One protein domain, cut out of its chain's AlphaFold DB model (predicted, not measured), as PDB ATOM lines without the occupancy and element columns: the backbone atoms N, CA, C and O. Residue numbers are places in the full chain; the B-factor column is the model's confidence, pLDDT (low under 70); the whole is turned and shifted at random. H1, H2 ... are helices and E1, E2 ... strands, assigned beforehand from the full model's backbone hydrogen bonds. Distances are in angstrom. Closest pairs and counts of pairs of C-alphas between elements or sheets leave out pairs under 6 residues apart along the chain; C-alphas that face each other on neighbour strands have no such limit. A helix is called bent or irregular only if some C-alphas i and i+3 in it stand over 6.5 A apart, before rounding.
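What this domain is: This is residues 65 to 146 and 164 to 200 of the 211 residues of an uncharacterized protein of Planctomycetes bacterium TBK1r (UniProt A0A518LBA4). Picture one sheet of five strands, curled like part of a barrel and folded back on itself, with E3 and E2 facing E4 and E5 across the hinge strand E1. The little helix H1 sits by one end of this body, and a long tail leads away from it to helix H2, much of which sticks out free and adds to the length. The printed part has 119 residues, with named elements in the order E1, H1, E2, E3, E4, E5, H2; the sheet's order is E3, E2, E1, E4, E5, antiparallel throughout, and the class is mixed, helices and strands. The whole is loose and elongated, with a radius of gyration of the C-alphas of 16.8 A and spans of 60 by 36 by 31 A.

How they stand to each other: Start with E1, residues 75 to 84, an inner strand that bends by 63 degrees at residue 79. H1, residues 85 to 88, follows by a tight link; it is on the sheet at a height of 8.7 A and only just over E2, residues 97 to 104, with 3 of its 4 C-alphas. E2 is antiparallel to E1 at 138 degrees, with N 83 and O 98 2.9 A apart, within hydrogen-bond range. E3, residues 107 to 116, forms a hairpin with E2, and N 101 and O 113 are 2.8 A apart. On the other side of E1 comes E4, residues 132 to 144, antiparallel to it; look at N 78 and O 135, 2.8 A apart. E5, residues 166 to 176, is antiparallel to E4 at 147 degrees, with N 140 and O 170 at 2.9 A. In this folded sheet, one sheet bent back into two leaves that face each other, the closest C-alphas of edge strands E3 and E5 are those of Phe 115 and Ala 170, 6.4 A apart. H2, residues 188 to 198, is not on the sheet; in it every O i to N i+4 pair is within hydrogen-bond range, while H1 is too short for such a pair.

Where its parts are: Find C-alpha 75 at (271.959, 168.052, 298.894), where E1 begins; it runs 25.6 A. E2 covers 19.8 A and E3 21.4 A. E4 begins at C-alpha 132, (283.912, 155.864, 308.431), and covers 30.6 A; E5 covers 29.4 A. H2 runs 15.5 A to C-alpha 198 at (285.931, 172.539, 277.427).

The domain as a whole: The two C-alphas farthest apart are those of Arg 91 and Gly 200, 60.1 A. Residues 147 to 163 are not printed, and C-alphas 146 and 164 are 8.0 A apart across the cut. The links E3 to E4 and E5 to H2 are long. Mean pLDDT of the printed part is 80.1; look for values under 70 in, among others, residues 119 to 124 and 177 to 188.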
ATOM      1  N   ILE A  65     267.249 176.662 308.213       85.12
ATOM      2  CA  ILE A  65     268.599 176.107 308.256       85.12
ATOM      3  C   ILE A  65     268.582 174.879 309.162       85.12
ATOM      4  O   ILE A  65     268.197 174.973 310.326       85.12
ATOM      5  N   GLY A  66     268.971 173.732 308.610       85.69
ATOM      6  CA  GLY A  66     269.104 172.481 309.347       85.69
ATOM      7  C   GLY A  66     270.354 172.434 310.226       85.69
ATOM      8  O   GLY A  66     271.195 173.337 310.219       85.69
ATOM      9  N   TYR A  67     270.510 171.333 310.950       88.56
ATOM     10  CA  TYR A  67     271.648 171.067 311.827       88.56
ATOM     11  C   TYR A  67     272.971 170.971 311.061       88.56
ATOM     12  O   TYR A  67     274.033 171.233 311.627       88.56
ATOM     13  N   LEU A  68     272.931 170.631 309.770       91.06
ATOM     14  CA  LEU A  68     274.113 170.641 308.907       91.06
ATOM     15  C   LEU A  68     274.553 172.054 308.482       91.06
ATOM     16  O   LEU A  68     275.558 172.185 307.788       91.06
ATOM     17  N   GLY A  69     273.825 173.109 308.873       89.38
ATOM     18  CA  GLY A  69     274.138 174.497 308.519       89.38
ATOM     19  C   GLY A  69     273.718 174.892 307.099       89.38
ATOM     20  O   GLY A  69     274.148 175.926 306.594       89.38
ATOM     21  N   HIS A  70     272.877 174.081 306.454       87.75
ATOM     22  CA  HIS A  70     272.343 174.325 305.113       87.75
ATOM     23  C   HIS A  70     270.811 174.387 305.138       87.75
ATOM     24  O   HIS A  70     270.203 173.786 306.027       87.75
ATOM     25  N   PRO A  71     270.166 175.073 304.174       86.12
ATOM     26  CA  PRO A  71     268.717 175.019 304.038       86.12
ATOM     27  C   PRO A  71     268.235 173.571 303.909       86.12
ATOM     28  O   PRO A  71     268.848 172.776 303.187       86.12
ATOM     29  N   LEU A  72     267.137 173.227 304.580       84.62
ATOM     30  CA  LEU A  72     266.533 171.897 304.460       84.62
ATOM     31  C   LEU A  72     266.259 171.539 302.992       84.62
ATOM     32  O   LEU A  72     265.927 172.397 302.178       84.62
ATOM     33  N   GLY A  73     266.431 170.263 302.642       80.81
ATOM     34  CA  GLY A  73     266.330 169.781 301.260       80.81
ATOM     35  C   GLY A  73     267.582 170.009 300.404       80.81
ATOM     36  O   GLY A  73     267.688 169.417 299.330       80.81
ATOM     37  N   THR A  74     268.562 170.792 300.867       85.81
ATOM     38  CA  THR A  74     269.830 170.971 300.145       85.81
ATOM     39  C   THR A  74     270.642 169.680 300.172       85.81
ATOM     40  O   THR A  74     270.936 169.145 301.244       85.81
ATOM     41  N   VAL A  75     271.042 169.192 298.994       88.50
ATOM     42  CA  VAL A  75     271.959 168.052 298.894       88.50
ATOM     43  C   VAL A  75     273.373 168.513 299.226       88.50
ATOM     44  O   VAL A  75     273.911 169.417 298.591       88.50
ATOM     45  N   VAL A  76     273.985 167.869 300.212       90.56
ATOM     46  CA  VAL A  76     275.336 168.153 300.691       90.56
ATOM     47  C   VAL A  76     276.139 166.864 300.819       90.56
ATOM     48  O   VAL A  76     275.586 165.781 301.021       90.56
ATOM     49  N   ARG A  77     277.463 166.971 300.709       93.62
ATOM     50  CA  ARG A  77     278.374 165.866 301.016       93.62
ATOM     51  C   ARG A  77     278.687 165.878 302.506       93.62
ATOM     52  O   ARG A  77     279.124 166.901 303.023       93.62
ATOM     53  N   VAL A  78     278.521 164.758 303.191       94.56
ATOM     54  CA  VAL A  78     278.836 164.617 304.617       94.56
ATOM     55  C   VAL A  78     279.852 163.515 304.841       94.56
ATOM     56  O   VAL A  78     279.784 162.457 304.216       94.56
ATOM     57  N   THR A  79     280.773 163.745 305.774       95.69
ATOM     58  CA  THR A  79     281.713 162.722 306.235       95.69
ATOM     59  C   THR A  79     281.671 162.593 307.750       95.69
ATOM     60  O   THR A  79     281.397 163.552 308.483       95.69
ATOM     61  N   GLY A  80     281.914 161.381 308.234       96.06
ATOM     62  CA  GLY A  80     281.759 161.074 309.647       96.06
ATOM     63  C   GLY A  80     282.102 159.636 309.996       96.06
ATOM     64  O   GLY A  80     282.802 158.943 309.250       96.06
ATOM     65  N   VAL A  81     281.623 159.208 311.160       96.00
ATOM     66  CA  VAL A  81     281.789 157.845 311.672       96.00
ATOM     67  C   VAL A  81     280.468 157.303 312.196       96.00
ATOM     68  O   VAL A  81     279.637 158.044 312.716       96.00
ATOM     69  N   CYS A  82     280.275 156.000 312.065       95.06
ATOM     70  CA  CYS A  82     279.171 155.311 312.714       95.06
ATOM     71  C   CYS A  82     279.509 155.125 314.195       95.06
ATOM     72  O   CYS A  82     280.621 154.712 314.517       95.06
ATOM     73  N   VAL A  83     278.573 155.409 315.094       95.31
ATOM     74  CA  VAL A  83     278.756 155.238 316.543       95.31
ATOM     75  C   VAL A  83     277.640 154.372 317.112       95.31
ATOM     76  O   VAL A  83     276.513 154.397 316.616       95.31
ATOM     77  N   ASP A  84     277.953 153.585 318.140       94.31
ATOM     78  CA  ASP A  84     276.937 152.853 318.899       94.31
ATOM     79  C   ASP A  84     276.094 153.857 319.696       94.31
ATOM     80  O   ASP A  84     276.638 154.647 320.462       94.31
ATOM     81  N   GLY A  85     274.773 153.839 319.532       92.94
ATOM     82  CA  GLY A  85     273.858 154.721 320.254       92.94
ATOM     83  C   GLY A  85     273.905 154.540 321.774       92.94
ATOM     84  O   GLY A  85     273.597 155.472 322.510       92.94
ATOM     85  N   ASN A  86     274.408 153.409 322.278       92.88
ATOM     86  CA  ASN A  86     274.639 153.211 323.710       92.88
ATOM     87  C   ASN A  86     275.629 154.232 324.309       92.88
ATOM     88  O   ASN A  86     275.565 154.504 325.508       92.88
ATOM     89  N   VAL A  87     276.510 154.838 323.498       91.06
ATOM     90  CA  VAL A  87     277.477 155.852 323.967       91.06
ATOM     91  C   VAL A  87     276.832 157.200 324.289       91.06
ATOM     92  O   VAL A  87     277.454 158.025 324.956       91.06
ATOM     93  N   THR A  88     275.610 157.463 323.814       89.62
ATOM     94  CA  THR A  88     274.915 158.727 324.107       89.62
ATOM     95  C   THR A  88     274.244 158.708 325.477       89.62
ATOM     96  O   THR A  88     273.851 159.760 325.974       89.62
ATOM     97  N   HIS A  89     274.105 157.524 326.088       91.56
ATOM     98  CA  HIS A  89     273.322 157.275 327.300       91.56
ATOM     99  C   HIS A  89     271.830 157.650 327.191       91.56
ATOM    100  O   HIS A  89     271.098 157.560 328.179       91.56
ATOM    101  N   ALA A  90     271.344 158.023 326.004       88.88
ATOM    102  CA  ALA A  90     269.941 158.319 325.779       88.88
ATOM    103  C   ALA A  90     269.169 157.024 325.507       88.88
ATOM    104  O   ALA A  90     269.515 156.233 324.630       88.88
ATOM    105  N   ARG A  91     268.060 156.812 326.224       89.38
ATOM    106  CA  ARG A  91     267.231 155.603 326.066       89.38
ATOM    107  C   ARG A  91     266.692 155.432 324.639       89.38
ATOM    108  O   ARG A  91     266.504 154.301 324.203       89.38
ATOM    109  N   ILE A  92     266.442 156.536 323.933       85.56
ATOM    110  CA  ILE A  92     265.949 156.532 322.548       85.56
ATOM    111  C   ILE A  92     266.998 156.038 321.541       85.56
ATOM    112  O   ILE A  92     266.621 155.542 320.482       85.56
ATOM    113  N   ASP A  93     268.282 156.110 321.888       91.12
ATOM    114  CA  ASP A  93     269.392 155.706 321.020       91.12
ATOM    115  C   ASP A  93     269.878 154.282 321.309       91.12
ATOM    116  O   ASP A  93     270.677 153.726 320.554       91.12
ATOM    117  N   ALA A  94     269.398 153.665 322.392       90.38
ATOM    118  CA  ALA A  94     269.847 152.348 322.822       90.38
ATOM    119  C   ALA A  94     269.691 151.304 321.703       90.38
ATOM    120  O   ALA A  94     268.624 151.162 321.099       90.38
ATOM    121  N   ASN A  95     270.760 150.539 321.460       87.75
ATOM    122  CA  ASN A  95     270.858 149.524 320.401       87.75
ATOM    123  C   ASN A  95     270.687 150.044 318.959       87.75
ATOM    124  O   ASN A  95     270.435 149.250 318.047       87.75
ATOM    125  N   LYS A  96     270.814 151.354 318.726       89.50
ATOM    126  CA  LYS A  96     270.894 151.926 317.378       89.50
ATOM    127  C   LYS A  96     272.347 152.120 316.956       89.50
ATOM    128  O   LYS A  96     273.238 152.265 317.785       89.50
ATOM    129  N   ILE A  97     272.573 152.183 315.647       91.62
ATOM    130  CA  ILE A  97     273.795 152.760 315.083       91.62
ATOM    131  C   ILE A  97     273.451 154.169 314.616       91.62
ATOM    132  O   ILE A  97     272.517 154.354 313.833       91.62
ATOM    133  N   LEU A  98     274.202 155.151 315.102       94.00
ATOM    134  CA  LEU A  98     274.041 156.551 314.735       94.00
ATOM    135  C   LEU A  98     275.125 156.957 313.739       94.00
ATOM    136  O   LEU A  98     276.258 156.476 313.789       94.00
ATOM    137  N   LEU A  99     274.787 157.884 312.851       94.12
ATOM    138  CA  LEU A  99     275.734 158.574 311.988       94.12
ATOM    139  C   LEU A  99     276.215 159.833 312.709       94.12
ATOM    140  O   LEU A  99     275.474 160.808 312.806       94.12
ATOM    141  N   GLU A 100     277.451 159.829 313.207       95.75
ATOM    142  CA  GLU A 100     278.098 161.025 313.746       95.75
ATOM    143  C   GLU A 100     278.781 161.787 312.604       95.75
ATOM    144  O   GLU A 100     279.902 161.473 312.188       95.75
ATOM    145  N   VAL A 101     278.083 162.793 312.081       96.00
ATOM    146  CA  VAL A 101     278.572 163.690 311.033       96.00
ATOM    147  C   VAL A 101     279.580 164.663 311.635       96.00
ATOM    148  O   VAL A 101     279.286 165.365 312.602       96.00
ATOM    149  N   ARG A 102     280.777 164.720 311.044       97.00
ATOM    150  CA  ARG A 102     281.895 165.556 311.510       97.00
ATOM    151  C   ARG A 102     282.260 166.666 310.538       97.00
ATOM    152  O   ARG A 102     282.815 167.672 310.968       97.00
ATOM    153  N   ALA A 103     281.969 166.502 309.251       96.00
ATOM    154  CA  ALA A 103     282.192 167.540 308.258       96.00
ATOM    155  C   ALA A 103     281.096 167.554 307.192       96.00
ATOM    156  O   ALA A 103     280.524 166.515 306.852       96.00
ATOM    157  N   VAL A 104     280.852 168.744 306.647       95.44
ATOM    158  CA  VAL A 104     279.898 169.009 305.567       95.44
ATOM    159  C   VAL A 104     280.626 169.755 304.456       95.44
ATOM    160  O   VAL A 104     281.302 170.750 304.706       95.44
ATOM    161  N   ASN A 105     280.551 169.242 303.228       94.56
ATOM    162  CA  ASN A 105     281.257 169.752 302.050       94.56
ATOM    163  C   ASN A 105     282.759 169.999 302.308       94.56
ATOM    164  O   ASN A 105     283.337 170.972 301.836       94.56
ATOM    165  N   GLY A 106     283.390 169.125 303.102       92.81
ATOM    166  CA  GLY A 106     284.802 169.232 303.490       92.81
ATOM    167  C   GLY A 106     285.095 170.189 304.653       92.81
ATOM    168  O   GLY A 106     286.212 170.183 305.160       92.81
ATOM    169  N   THR A 107     284.111 170.958 305.126       94.06
ATOM    170  CA  THR A 107     284.260 171.851 306.284       94.06
ATOM    171  C   THR A 107     283.914 171.112 307.572       94.06
ATOM    172  O   THR A 107     282.816 170.574 307.708       94.06
ATOM    173  N   VAL A 108     284.845 171.085 308.530       95.50
ATOM    174  CA  VAL A 108     284.645 170.435 309.834       95.50
ATOM    175  C   VAL A 108     283.623 171.214 310.664       95.50
ATOM    176  O   VAL A 108     283.728 172.430 310.820       95.50
ATOM    177  N   LEU A 109     282.645 170.503 311.219       92.69
ATOM    178  CA  LEU A 109     281.645 171.070 312.114       92.69
ATOM    179  C   LEU A 109     282.270 171.382 313.477       92.69
ATOM    180  O   LEU A 109     283.039 170.589 314.018       92.69
ATOM    181  N   LYS A 110     281.883 172.514 314.080       92.25
ATOM    182  CA  LYS A 110     282.317 172.884 315.444       92.25
ATOM    183  C   LYS A 110     281.909 171.840 316.485       92.25
ATOM    184  O   LYS A 110     282.616 171.640 317.469       92.25
ATOM    185  N   ARG A 111     280.751 171.213 316.277       93.19
ATOM    186  CA  ARG A 111     280.222 170.116 317.086       93.19
ATOM    187  C   ARG A 111     279.695 169.044 316.133       93.19
ATOM    188  O   ARG A 111     278.945 169.403 315.225       93.19
ATOM    189  N   PRO A 112     280.074 167.768 316.305       94.75
ATOM    190  CA  PRO A 112     279.489 166.697 315.519       94.75
ATOM    191  C   PRO A 112     277.977 166.621 315.734       94.75
ATOM    192  O   PRO A 112     277.498 166.806 316.853       94.75
ATOM    193  N   VAL A 113     277.244 166.320 314.667       93.94
ATOM    194  CA  VAL A 113     275.790 166.126 314.715       93.94
ATOM    195  C   VAL A 113     275.501 164.646 314.526       93.94
ATOM    196  O   VAL A 113     276.109 163.997 313.674       93.94
ATOM    197  N   ARG A 114     274.593 164.103 315.336       93.69
ATOM    198  CA  ARG A 114     274.207 162.693 315.275       93.69
ATOM    199  C   ARG A 114     272.828 162.557 314.663       93.69
ATOM    200  O   ARG A 114     271.904 163.257 315.060       93.69
ATOM    201  N   PHE A 115     272.714 161.629 313.730       91.31
ATOM    202  CA  PHE A 115     271.451 161.251 313.121       91.31
ATOM    203  C   PHE A 115     271.257 159.749 313.271       91.31
ATOM    204  O   PHE A 115     272.225 158.986 313.201       91.31
ATOM    205  N   ASP A 116     270.009 159.318 313.426       88.81
ATOM    206  CA  ASP A 116     269.669 157.908 313.274       88.81
ATOM    207  C   ASP A 116     270.108 157.449 311.879       88.81
ATOM    208  O   ASP A 116     269.826 158.113 310.875       88.81
ATOM    209  N   HIS A 117     270.809 156.313 311.794       84.38
ATOM    210  CA  HIS A 117     271.104 155.736 310.491       84.38
ATOM    211  C   HIS A 117     269.764 155.427 309.801       84.38
ATOM    212  O   HIS A 117     268.966 154.667 310.364       84.38
ATOM    213  N   PRO A 118     269.489 155.978 308.599       71.31
ATOM    214  CA  PRO A 118     268.210 155.766 307.941       71.31
ATOM    215  C   PRO A 118     267.992 154.270 307.766       71.31
ATOM    216  O   PRO A 118     268.928 153.533 307.435       71.31
ATOM    217  N   TYR A 119     266.772 153.826 308.065       59.06
ATOM    218  CA  TYR A 119     266.408 152.418 308.092       59.06
ATOM    219  C   TYR A 119     266.750 151.768 306.749       59.06
ATOM    220  O   TYR A 119     266.047 151.940 305.753       59.06
ATOM    221  N   VAL A 120     267.840 151.005 306.713       57.19
ATOM    222  CA  VAL A 120     268.103 150.115 305.589       57.19
ATOM    223  C   VAL A 120     267.211 148.908 305.825       57.19
ATOM    224  O   VAL A 120     267.334 148.237 306.849       57.19
ATOM    225  N   ARG A 121     266.288 148.650 304.890       47.91
ATOM    226  CA  ARG A 121     265.351 147.511 304.943       47.91
ATOM    227  C   ARG A 121     266.062 146.181 305.222       47.91
ATOM    228  O   ARG A 121     265.458 145.275 305.783       47.91
ATOM    229  N   ASP A 122     267.341 146.107 304.871       56.25
ATOM    230  CA  ASP A 122     268.239 145.009 305.176       56.25
ATOM    231  C   ASP A 122     269.232 145.366 306.302       56.25
ATOM    232  O   ASP A 122     270.275 145.998 306.082       56.25
ATOM    233  N   ARG A 123     268.909 144.929 307.528       57.44
ATOM    234  CA  ARG A 123     269.747 145.110 308.728       57.44
ATOM    235  C   ARG A 123     271.090 144.380 308.648       57.44
ATOM    236  O   ARG A 123     271.992 144.728 309.405       57.44
ATOM    237  N   SER A 124     271.252 143.407 307.745       55.47
ATOM    238  CA  SER A 124     272.522 142.687 307.576       55.47
ATOM    239  C   SER A 124     273.642 143.569 307.000       55.47
ATOM    240  O   SER A 124     274.817 143.221 307.092       55.47
ATOM    241  N   SER A 125     273.284 144.749 306.478       70.75
ATOM    242  CA  SER A 125     274.205 145.737 305.910       70.75
ATOM    243  C   SER A 125     274.477 146.948 306.813       70.75
ATOM    244  O   SER A 125     275.071 147.929 306.351       70.75
ATOM    245  N   LEU A 126     274.040 146.915 308.080       78.06
ATOM    246  CA  LEU A 126     274.303 148.012 309.012       78.06
ATOM    247  C   LEU A 126     275.818 148.162 309.228       78.06
ATOM    248  O   LEU A 126     276.502 147.175 309.520       78.06
ATOM    249  N   PRO A 127     276.365 149.378 309.083       85.25
ATOM    250  CA  PRO A 127     277.774 149.610 309.340       85.25
ATOM    251  C   PRO A 127     278.086 149.347 310.817       85.25
ATOM    252  O   PRO A 127     277.295 149.662 311.707       85.25
ATOM    253  N   LYS A 128     279.262 148.771 311.080       90.44
ATOM    254  CA  LYS A 128     279.750 148.578 312.449       90.44
ATOM    255  C   LYS A 128     280.077 149.940 313.077       90.44
ATOM    256  O   LYS A 128     280.447 150.857 312.334       90.44
ATOM    257  N   PRO A 129     280.027 150.073 314.413       93.06
ATOM    258  CA  PRO A 129     280.649 151.206 315.093       93.06
ATOM    259  C   PRO A 129     282.085 151.439 314.595       93.06
ATOM    260  O   PRO A 129     282.754 150.504 314.152       93.06
ATOM    261  N   ASP A 130     282.514 152.696 314.598       93.75
ATOM    262  CA  ASP A 130     283.799 153.195 314.089       93.75
ATOM    263  C   ASP A 130     283.999 153.112 312.566       93.75
ATOM    264  O   ASP A 130     285.023 153.559 312.037       93.75
ATOM    265  N   THR A 131     283.007 152.623 311.817       93.75
ATOM    266  CA  THR A 131     283.049 152.655 310.350       93.75
ATOM    267  C   THR A 131     282.939 154.095 309.854       93.75
ATOM    268  O   THR A 131     281.947 154.782 310.115       93.75
ATOM    269  N   ARG A 132     283.943 154.557 309.102       94.81
ATOM    270  CA  ARG A 132     283.912 155.864 308.431       94.81
ATOM    271  C   ARG A 132     282.925 155.852 307.269       94.81
ATOM    272  O   ARG A 132     282.812 154.849 306.567       94.81
ATOM    273  N   PHE A 133     282.271 156.983 307.029       92.50
ATOM    274  CA  PHE A 133     281.390 157.161 305.879       92.50
ATOM    275  C   PHE A 133     281.645 158.475 305.138       92.50
ATOM    276  O   PHE A 133     282.173 159.439 305.698       92.50
ATOM    277  N   ASP A 134     281.224 158.485 303.874       93.25
ATOM    278  CA  ASP A 134     281.232 159.630 302.967       93.25
ATOM    279  C   ASP A 134     280.019 159.539 302.034       93.25
ATOM    280  O   ASP A 134     279.988 158.709 301.116       93.25
ATOM    281  N   TYR A 135     278.998 160.346 302.319       91.00
ATOM    282  CA  TYR A 135     277.672 160.259 301.706       91.00
ATOM    283  C   TYR A 135     277.247 161.587 301.091       91.00
ATOM    284  O   TYR A 135     277.557 162.653 301.617       91.00
ATOM    285  N   PHE A 136     276.457 161.515 300.021       85.50
ATOM    286  CA  PHE A 136     275.610 162.630 299.610       85.50
ATOM    287  C   PHE A 136     274.245 162.472 300.269       85.50
ATOM    288  O   PHE A 136     273.574 161.453 300.088       85.50
ATOM    289  N   VAL A 137     273.847 163.472 301.045       90.06
ATOM    290  CA  VAL A 137     272.612 163.458 301.831       90.06
ATOM    291  C   VAL A 137     271.857 164.757 301.639       90.06
ATOM    292  O   VAL A 137     272.433 165.755 301.221       90.06
ATOM    293  N   HIS A 138     270.580 164.761 301.987       87.88
ATOM    294  CA  HIS A 138     269.907 165.999 302.357       87.88
ATOM    295  C   HIS A 138     269.259 165.826 303.726       87.88
ATOM    296  O   HIS A 138     268.788 164.737 304.071       87.88
ATOM    297  N   GLU A 139     269.262 166.909 304.492       85.50
ATOM    298  CA  GLU A 139     268.538 166.994 305.752       85.50
ATOM    299  C   GLU A 139     267.094 167.402 305.480       85.50
ATOM    300  O   GLU A 139     266.825 168.322 304.702       85.50
ATOM    301  N   HIS A 140     266.160 166.716 306.126       82.12
ATOM    302  CA  HIS A 140     264.750 167.064 306.120       82.12
ATOM    303  C   HIS A 140     264.213 167.082 307.549       82.12
ATOM    304  O   HIS A 140     264.754 166.441 308.449       82.12
ATOM    305  N   GLY A 141     263.136 167.836 307.759       70.06
ATOM    306  CA  GLY A 141     262.369 167.743 308.996       70.06
ATOM    307  C   GLY A 141     261.427 166.553 308.949       70.06
ATOM    308  O   GLY A 141     260.794 166.304 307.921       70.06
ATOM    309  N   ALA A 142     261.319 165.824 310.053       65.56
ATOM    310  CA  ALA A 142     260.141 165.018 310.330       65.56
ATOM    311  C   ALA A 142     259.200 165.817 311.236       65.56
ATOM    312  O   ALA A 142     259.632 166.426 312.215       65.56
ATOM    313  N   PHE A 143     257.917 165.814 310.878       61.66
ATOM    314  CA  PHE A 143     256.865 166.467 311.645       61.66
ATOM    315  C   PHE A 143     256.324 165.488 312.686       61.66
ATOM    316  O   PHE A 143     255.890 164.390 312.332       61.66
ATOM    317  N   SER A 144     256.319 165.888 313.957       54.19
ATOM    318  CA  SER A 144     255.554 165.209 315.003       54.19
ATOM    319  C   SER A 144     254.629 166.221 315.694       54.19
ATOM    320  O   SER A 144     255.023 167.352 315.975       54.19
ATOM    321  N   GLY A 145     253.361 165.843 315.871       52.12
ATOM    322  CA  GLY A 145     252.318 166.679 316.466       52.12
ATOM    323  C   GLY A 145     250.932 166.046 316.303       52.12
ATOM    324  O   GLY A 145     250.658 165.392 315.295       52.12
ATOM    325  N   LEU A 146     250.061 166.217 317.298       49.56
ATOM    326  CA  LEU A 146     248.648 165.839 317.203       49.56
ATOM    327  C   LEU A 146     247.919 166.901 316.387       49.56
ATOM    328  O   LEU A 146     247.870 168.051 316.805       49.56
ATOM    329  N   GLY A 164     251.939 173.297 317.740       47.12
ATOM    330  CA  GLY A 164     252.917 172.495 318.485       47.12
ATOM    331  C   GLY A 164     253.858 171.691 317.586       47.12
ATOM    332  O   GLY A 164     253.874 170.463 317.647       47.12
ATOM    333  N   PHE A 165     254.616 172.371 316.725       56.00
ATOM    334  CA  PHE A 165     255.591 171.760 315.815       56.00
ATOM    335  C   PHE A 165     256.886 171.373 316.541       56.00
ATOM    336  O   PHE A 165     257.596 172.236 317.054       56.00
ATOM    337  N   TYR A 166     257.243 170.088 316.503       58.56
ATOM    338  CA  TYR A 166     258.570 169.622 316.902       58.56
ATOM    339  C   TYR A 166     259.357 169.194 315.667       58.56
ATOM    340  O   TYR A 166     258.973 168.271 314.946       58.56
ATOM    341  N   TYR A 167     260.465 169.890 315.421       63.84
ATOM    342  CA  TYR A 167     261.402 169.545 314.365       63.84
ATOM    343  C   TYR A 167     262.291 168.385 314.817       63.84
ATOM    344  O   TYR A 167     263.082 168.531 315.748       63.84
ATOM    345  N   HIS A 168     262.204 167.254 314.119       71.12
ATOM    346  CA  HIS A 168     263.172 166.171 314.267       71.12
ATOM    347  C   HIS A 168     264.091 166.125 313.039       71.12
ATOM    348  O   HIS A 168     263.592 165.880 311.933       71.12
ATOM    349  N   PRO A 169     265.409 166.355 313.200       77.00
ATOM    350  CA  PRO A 169     266.352 166.265 312.094       77.00
ATOM    351  C   PRO A 169     266.458 164.822 311.596       77.00
ATOM    352  O   PRO A 169     266.704 163.898 312.373       77.00
ATOM    353  N   ALA A 170     266.300 164.623 310.290       83.31
ATOM    354  CA  ALA A 170     266.444 163.325 309.643       83.31
ATOM    355  C   ALA A 170     267.245 163.450 308.339       83.31
ATOM    356  O   ALA A 170     267.219 164.485 307.670       83.31
ATOM    357  N   LEU A 171     267.975 162.387 307.983       84.06
ATOM    358  CA  LEU A 171     268.783 162.331 306.765       84.06
ATOM    359  C   LEU A 171     268.229 161.311 305.784       84.06
ATOM    360  O   LEU A 171     267.984 160.156 306.131       84.06
ATOM    361  N   THR A 172     268.183 161.711 304.518       84.31
ATOM    362  CA  THR A 172     268.049 160.778 303.399       84.31
ATOM    363  C   THR A 172     269.377 160.684 302.657       84.31
ATOM    364  O   THR A 172     269.917 161.694 302.201       84.31
ATOM    365  N   ILE A 173     269.905 159.462 302.536       83.12
ATOM    366  CA  ILE A 173     271.147 159.162 301.812       83.12
ATOM    367  C   ILE A 173     270.820 158.905 300.340       83.12
ATOM    368  O   ILE A 173     270.069 157.986 300.026       83.12
ATOM    369  N   HIS A 174     271.428 159.679 299.439       81.38
ATOM    370  CA  HIS A 174     271.261 159.535 297.988       81.38
ATOM    371  C   HIS A 174     272.265 158.565 297.371       81.38
ATOM    372  O   HIS A 174     271.932 157.817 296.453       81.38
ATOM    373  N   SER A 175     273.505 158.564 297.862       79.75
ATOM    374  CA  SER A 175     274.533 157.628 297.410       79.75
ATOM    375  C   SER A 175     275.603 157.379 298.470       79.75
ATOM    376  O   SER A 175     275.919 158.241 299.296       79.75
ATOM    377  N   LYS A 176     276.174 156.171 298.416       72.62
ATOM    378  CA  LYS A 176     277.403 155.797 299.124       72.62
ATOM    379  C   LYS A 176     278.605 156.140 298.231       72.62
ATOM    380  O   LYS A 176     278.480 156.043 297.015       72.62
ATOM    381  N   ASN A 177     279.736 156.511 298.832       66.25
ATOM    382  CA  ASN A 177     280.986 156.905 298.162       66.25
ATOM    383  C   ASN A 177     280.903 158.262 297.452       66.25
ATOM    384  O   ASN A 177     280.953 158.360 296.226       66.25
ATOM    385  N   GLY A 178     280.845 159.335 298.246       56.41
ATOM    386  CA  GLY A 178     280.914 160.710 297.743       56.41
ATOM    387  C   GLY A 178     282.170 161.043 296.916       56.41
ATOM    388  O   GLY A 178     282.206 162.071 296.244       56.41
ATOM    389  N   HIS A 179     283.179 160.170 296.930       53.06
ATOM    390  CA  HIS A 179     284.415 160.292 296.161       53.06
ATOM    391  C   HIS A 179     284.274 160.081 294.644       53.06
ATOM    392  O   HIS A 179     285.078 160.644 293.904       53.06
ATOM    393  N   ASP A 180     283.271 159.336 294.166       52.31
ATOM    394  CA  ASP A 180     283.213 158.938 292.746       52.31
ATOM    395  C   ASP A 180     282.480 159.943 291.846       52.31
ATOM    396  O   ASP A 180     282.435 159.784 290.625       52.31
ATOM    397  N   ARG A 181     281.904 161.006 292.422       53.00
ATOM    398  CA  ARG A 181     281.287 162.090 291.652       53.00
ATOM    399  C   ARG A 181     282.026 163.400 291.914       53.00
ATOM    400  O   ARG A 181     282.066 163.837 293.063       53.00
ATOM    401  N   PRO A 182     282.575 164.053 290.872       53.72
ATOM    402  CA  PRO A 182     282.996 165.443 290.974       53.72
ATOM    403  C   PRO A 182     281.842 166.253 291.566       53.72
ATOM    404  O   PRO A 182     280.705 166.103 291.114       53.72
ATOM    405  N   LEU A 183     282.121 167.059 292.595       52.88
ATOM    406  CA  LEU A 183     281.140 167.985 293.157       52.88
ATOM    407  C   LEU A 183     280.585 168.818 291.996       52.88
ATOM    408  O   LEU A 183     281.342 169.545 291.352       52.88
ATOM    409  N   GLU A 184     279.295 168.667 291.681       54.25
ATOM    410  CA  GLU A 184     278.658 169.558 290.713       54.25
ATOM    411  C   GLU A 184     278.804 170.985 291.266       54.25
ATOM    412  O   GLU A 184     278.547 171.195 292.459       54.25
ATOM    413  N   PRO A 185     279.279 171.961 290.472       49.56
ATOM    414  CA  PRO A 185     279.471 173.306 290.984       49.56
ATOM    415  C   PRO A 185     278.130 173.848 291.479       49.56
ATOM    416  O   PRO A 185     277.125 173.783 290.772       49.56
ATOM    417  N   ALA A 186     278.132 174.423 292.684       52.25
ATOM    418  CA  ALA A 186     276.943 174.990 293.330       52.25
ATOM    419  C   ALA A 186     276.270 176.110 292.509       52.25
ATOM    420  O   ALA A 186     275.159 176.529 292.821       52.25
ATOM    421  N   ASN A 187     276.941 176.596 291.460       64.06
ATOM    422  CA  ASN A 187     276.434 177.603 290.549       64.06
ATOM    423  C   ASN A 187     276.186 176.993 289.149       64.06
ATOM    424  O   ASN A 187     277.154 176.650 288.459       64.06
ATOM    425  N   PRO A 188     274.924 176.899 288.681       65.56
ATOM    426  CA  PRO A 188     274.603 176.376 287.351       65.56
ATOM    427  C   PRO A 188     275.237 177.199 286.218       65.56
ATOM    428  O   PRO A 188     275.498 176.658 285.146       65.56
ATOM    429  N   THR A 189     275.565 178.473 286.453       71.62
ATOM    430  CA  THR A 189     276.268 179.328 285.487       71.62
ATOM    431  C   THR A 189     277.717 178.883 285.286       71.62
ATOM    432  O   THR A 189     278.213 178.878 284.160       71.62
ATOM    433  N   GLN A 190     278.378 178.412 286.349       65.06
ATOM    434  CA  GLN A 190     279.745 177.896 286.261       65.06
ATOM    435  C   GLN A 190     279.799 176.612 285.423       65.06
ATOM    436  O   GLN A 190     280.709 176.425 284.624       65.06
ATOM    437  N   ARG A 191     278.754 175.776 285.507       70.75
ATOM    438  CA  ARG A 191     278.603 174.573 284.675       70.75
ATOM    439  C   ARG A 191     278.526 174.896 283.181       70.75
ATOM    440  O   ARG A 191     279.044 174.134 282.365       70.75
ATOM    441  N   VAL A 192     277.861 175.991 282.809       75.00
ATOM    442  CA  VAL A 192     277.771 176.427 281.407       75.00
ATOM    443  C   VAL A 192     279.119 176.972 280.936       75.00
ATOM    444  O   VAL A 192     279.576 176.582 279.865       75.00
ATOM    445  N   LEU A 193     279.790 177.788 281.752       69.81
ATOM    446  CA  LEU A 193     281.104 178.357 281.434       69.81
ATOM    447  C   LEU A 193     282.188 177.284 281.265       69.81
ATOM    448  O   LEU A 193     282.884 177.279 280.250       69.81
ATOM    449  N   ASP A 194     282.269 176.323 282.185       75.44
ATOM    450  CA  ASP A 194     283.235 175.222 282.104       75.44
ATOM    451  C   ASP A 194     282.961 174.331 280.881       75.44
ATOM    452  O   ASP A 194     283.884 173.835 280.231       75.44
ATOM    453  N   LYS A 195     281.682 174.150 280.516       79.19
ATOM    454  CA  LYS A 195     281.296 173.409 279.310       79.19
ATOM    455  C   LYS A 195     281.683 174.165 278.036       79.19
ATOM    456  O   LYS A 195     282.185 173.533 277.112       79.19
ATOM    457  N   ILE A 196     281.495 175.486 277.987       75.00
ATOM    458  CA  ILE A 196     281.899 176.335 276.853       75.00
ATOM    459  C   ILE A 196     283.426 176.313 276.679       75.00
ATOM    460  O   ILE A 196     283.905 176.075 275.571       75.00
ATOM    461  N   GLN A 197     284.188 176.450 277.770       75.94
ATOM    462  CA  GLN A 197     285.653 176.371 277.739       75.94
ATOM    463  C   GLN A 197     286.151 174.992 277.288       75.94
ATOM    464  O   GLN A 197     287.049 174.894 276.454       75.94
ATOM    465  N   LYS A 198     285.543 173.911 277.787       83.62
ATOM    466  CA  LYS A 198     285.931 172.539 277.427       83.62
ATOM    467  C   LYS A 198     285.582 172.169 275.982       83.62
ATOM    468  O   LYS A 198     286.231 171.297 275.413       83.62
ATOM    469  N   MET A 199     284.588 172.826 275.382       84.38
ATOM    470  CA  MET A 199     284.258 172.679 273.960       84.38
ATOM    471  C   MET A 199     285.186 173.488 273.040       84.38
ATOM    472  O   MET A 199     285.003 173.446 271.826       84.38
ATOM    473  N   GLY A 200     286.176 174.208 273.585       82.44
ATOM    474  CA  GLY A 200     287.129 174.982 272.789       82.44
ATOM    475  C   GLY A 200     286.477 176.116 271.997       82.44
ATOM    476  O   GLY A 200     287.046 176.559 271.002       82.44
TER     477      GLY A 200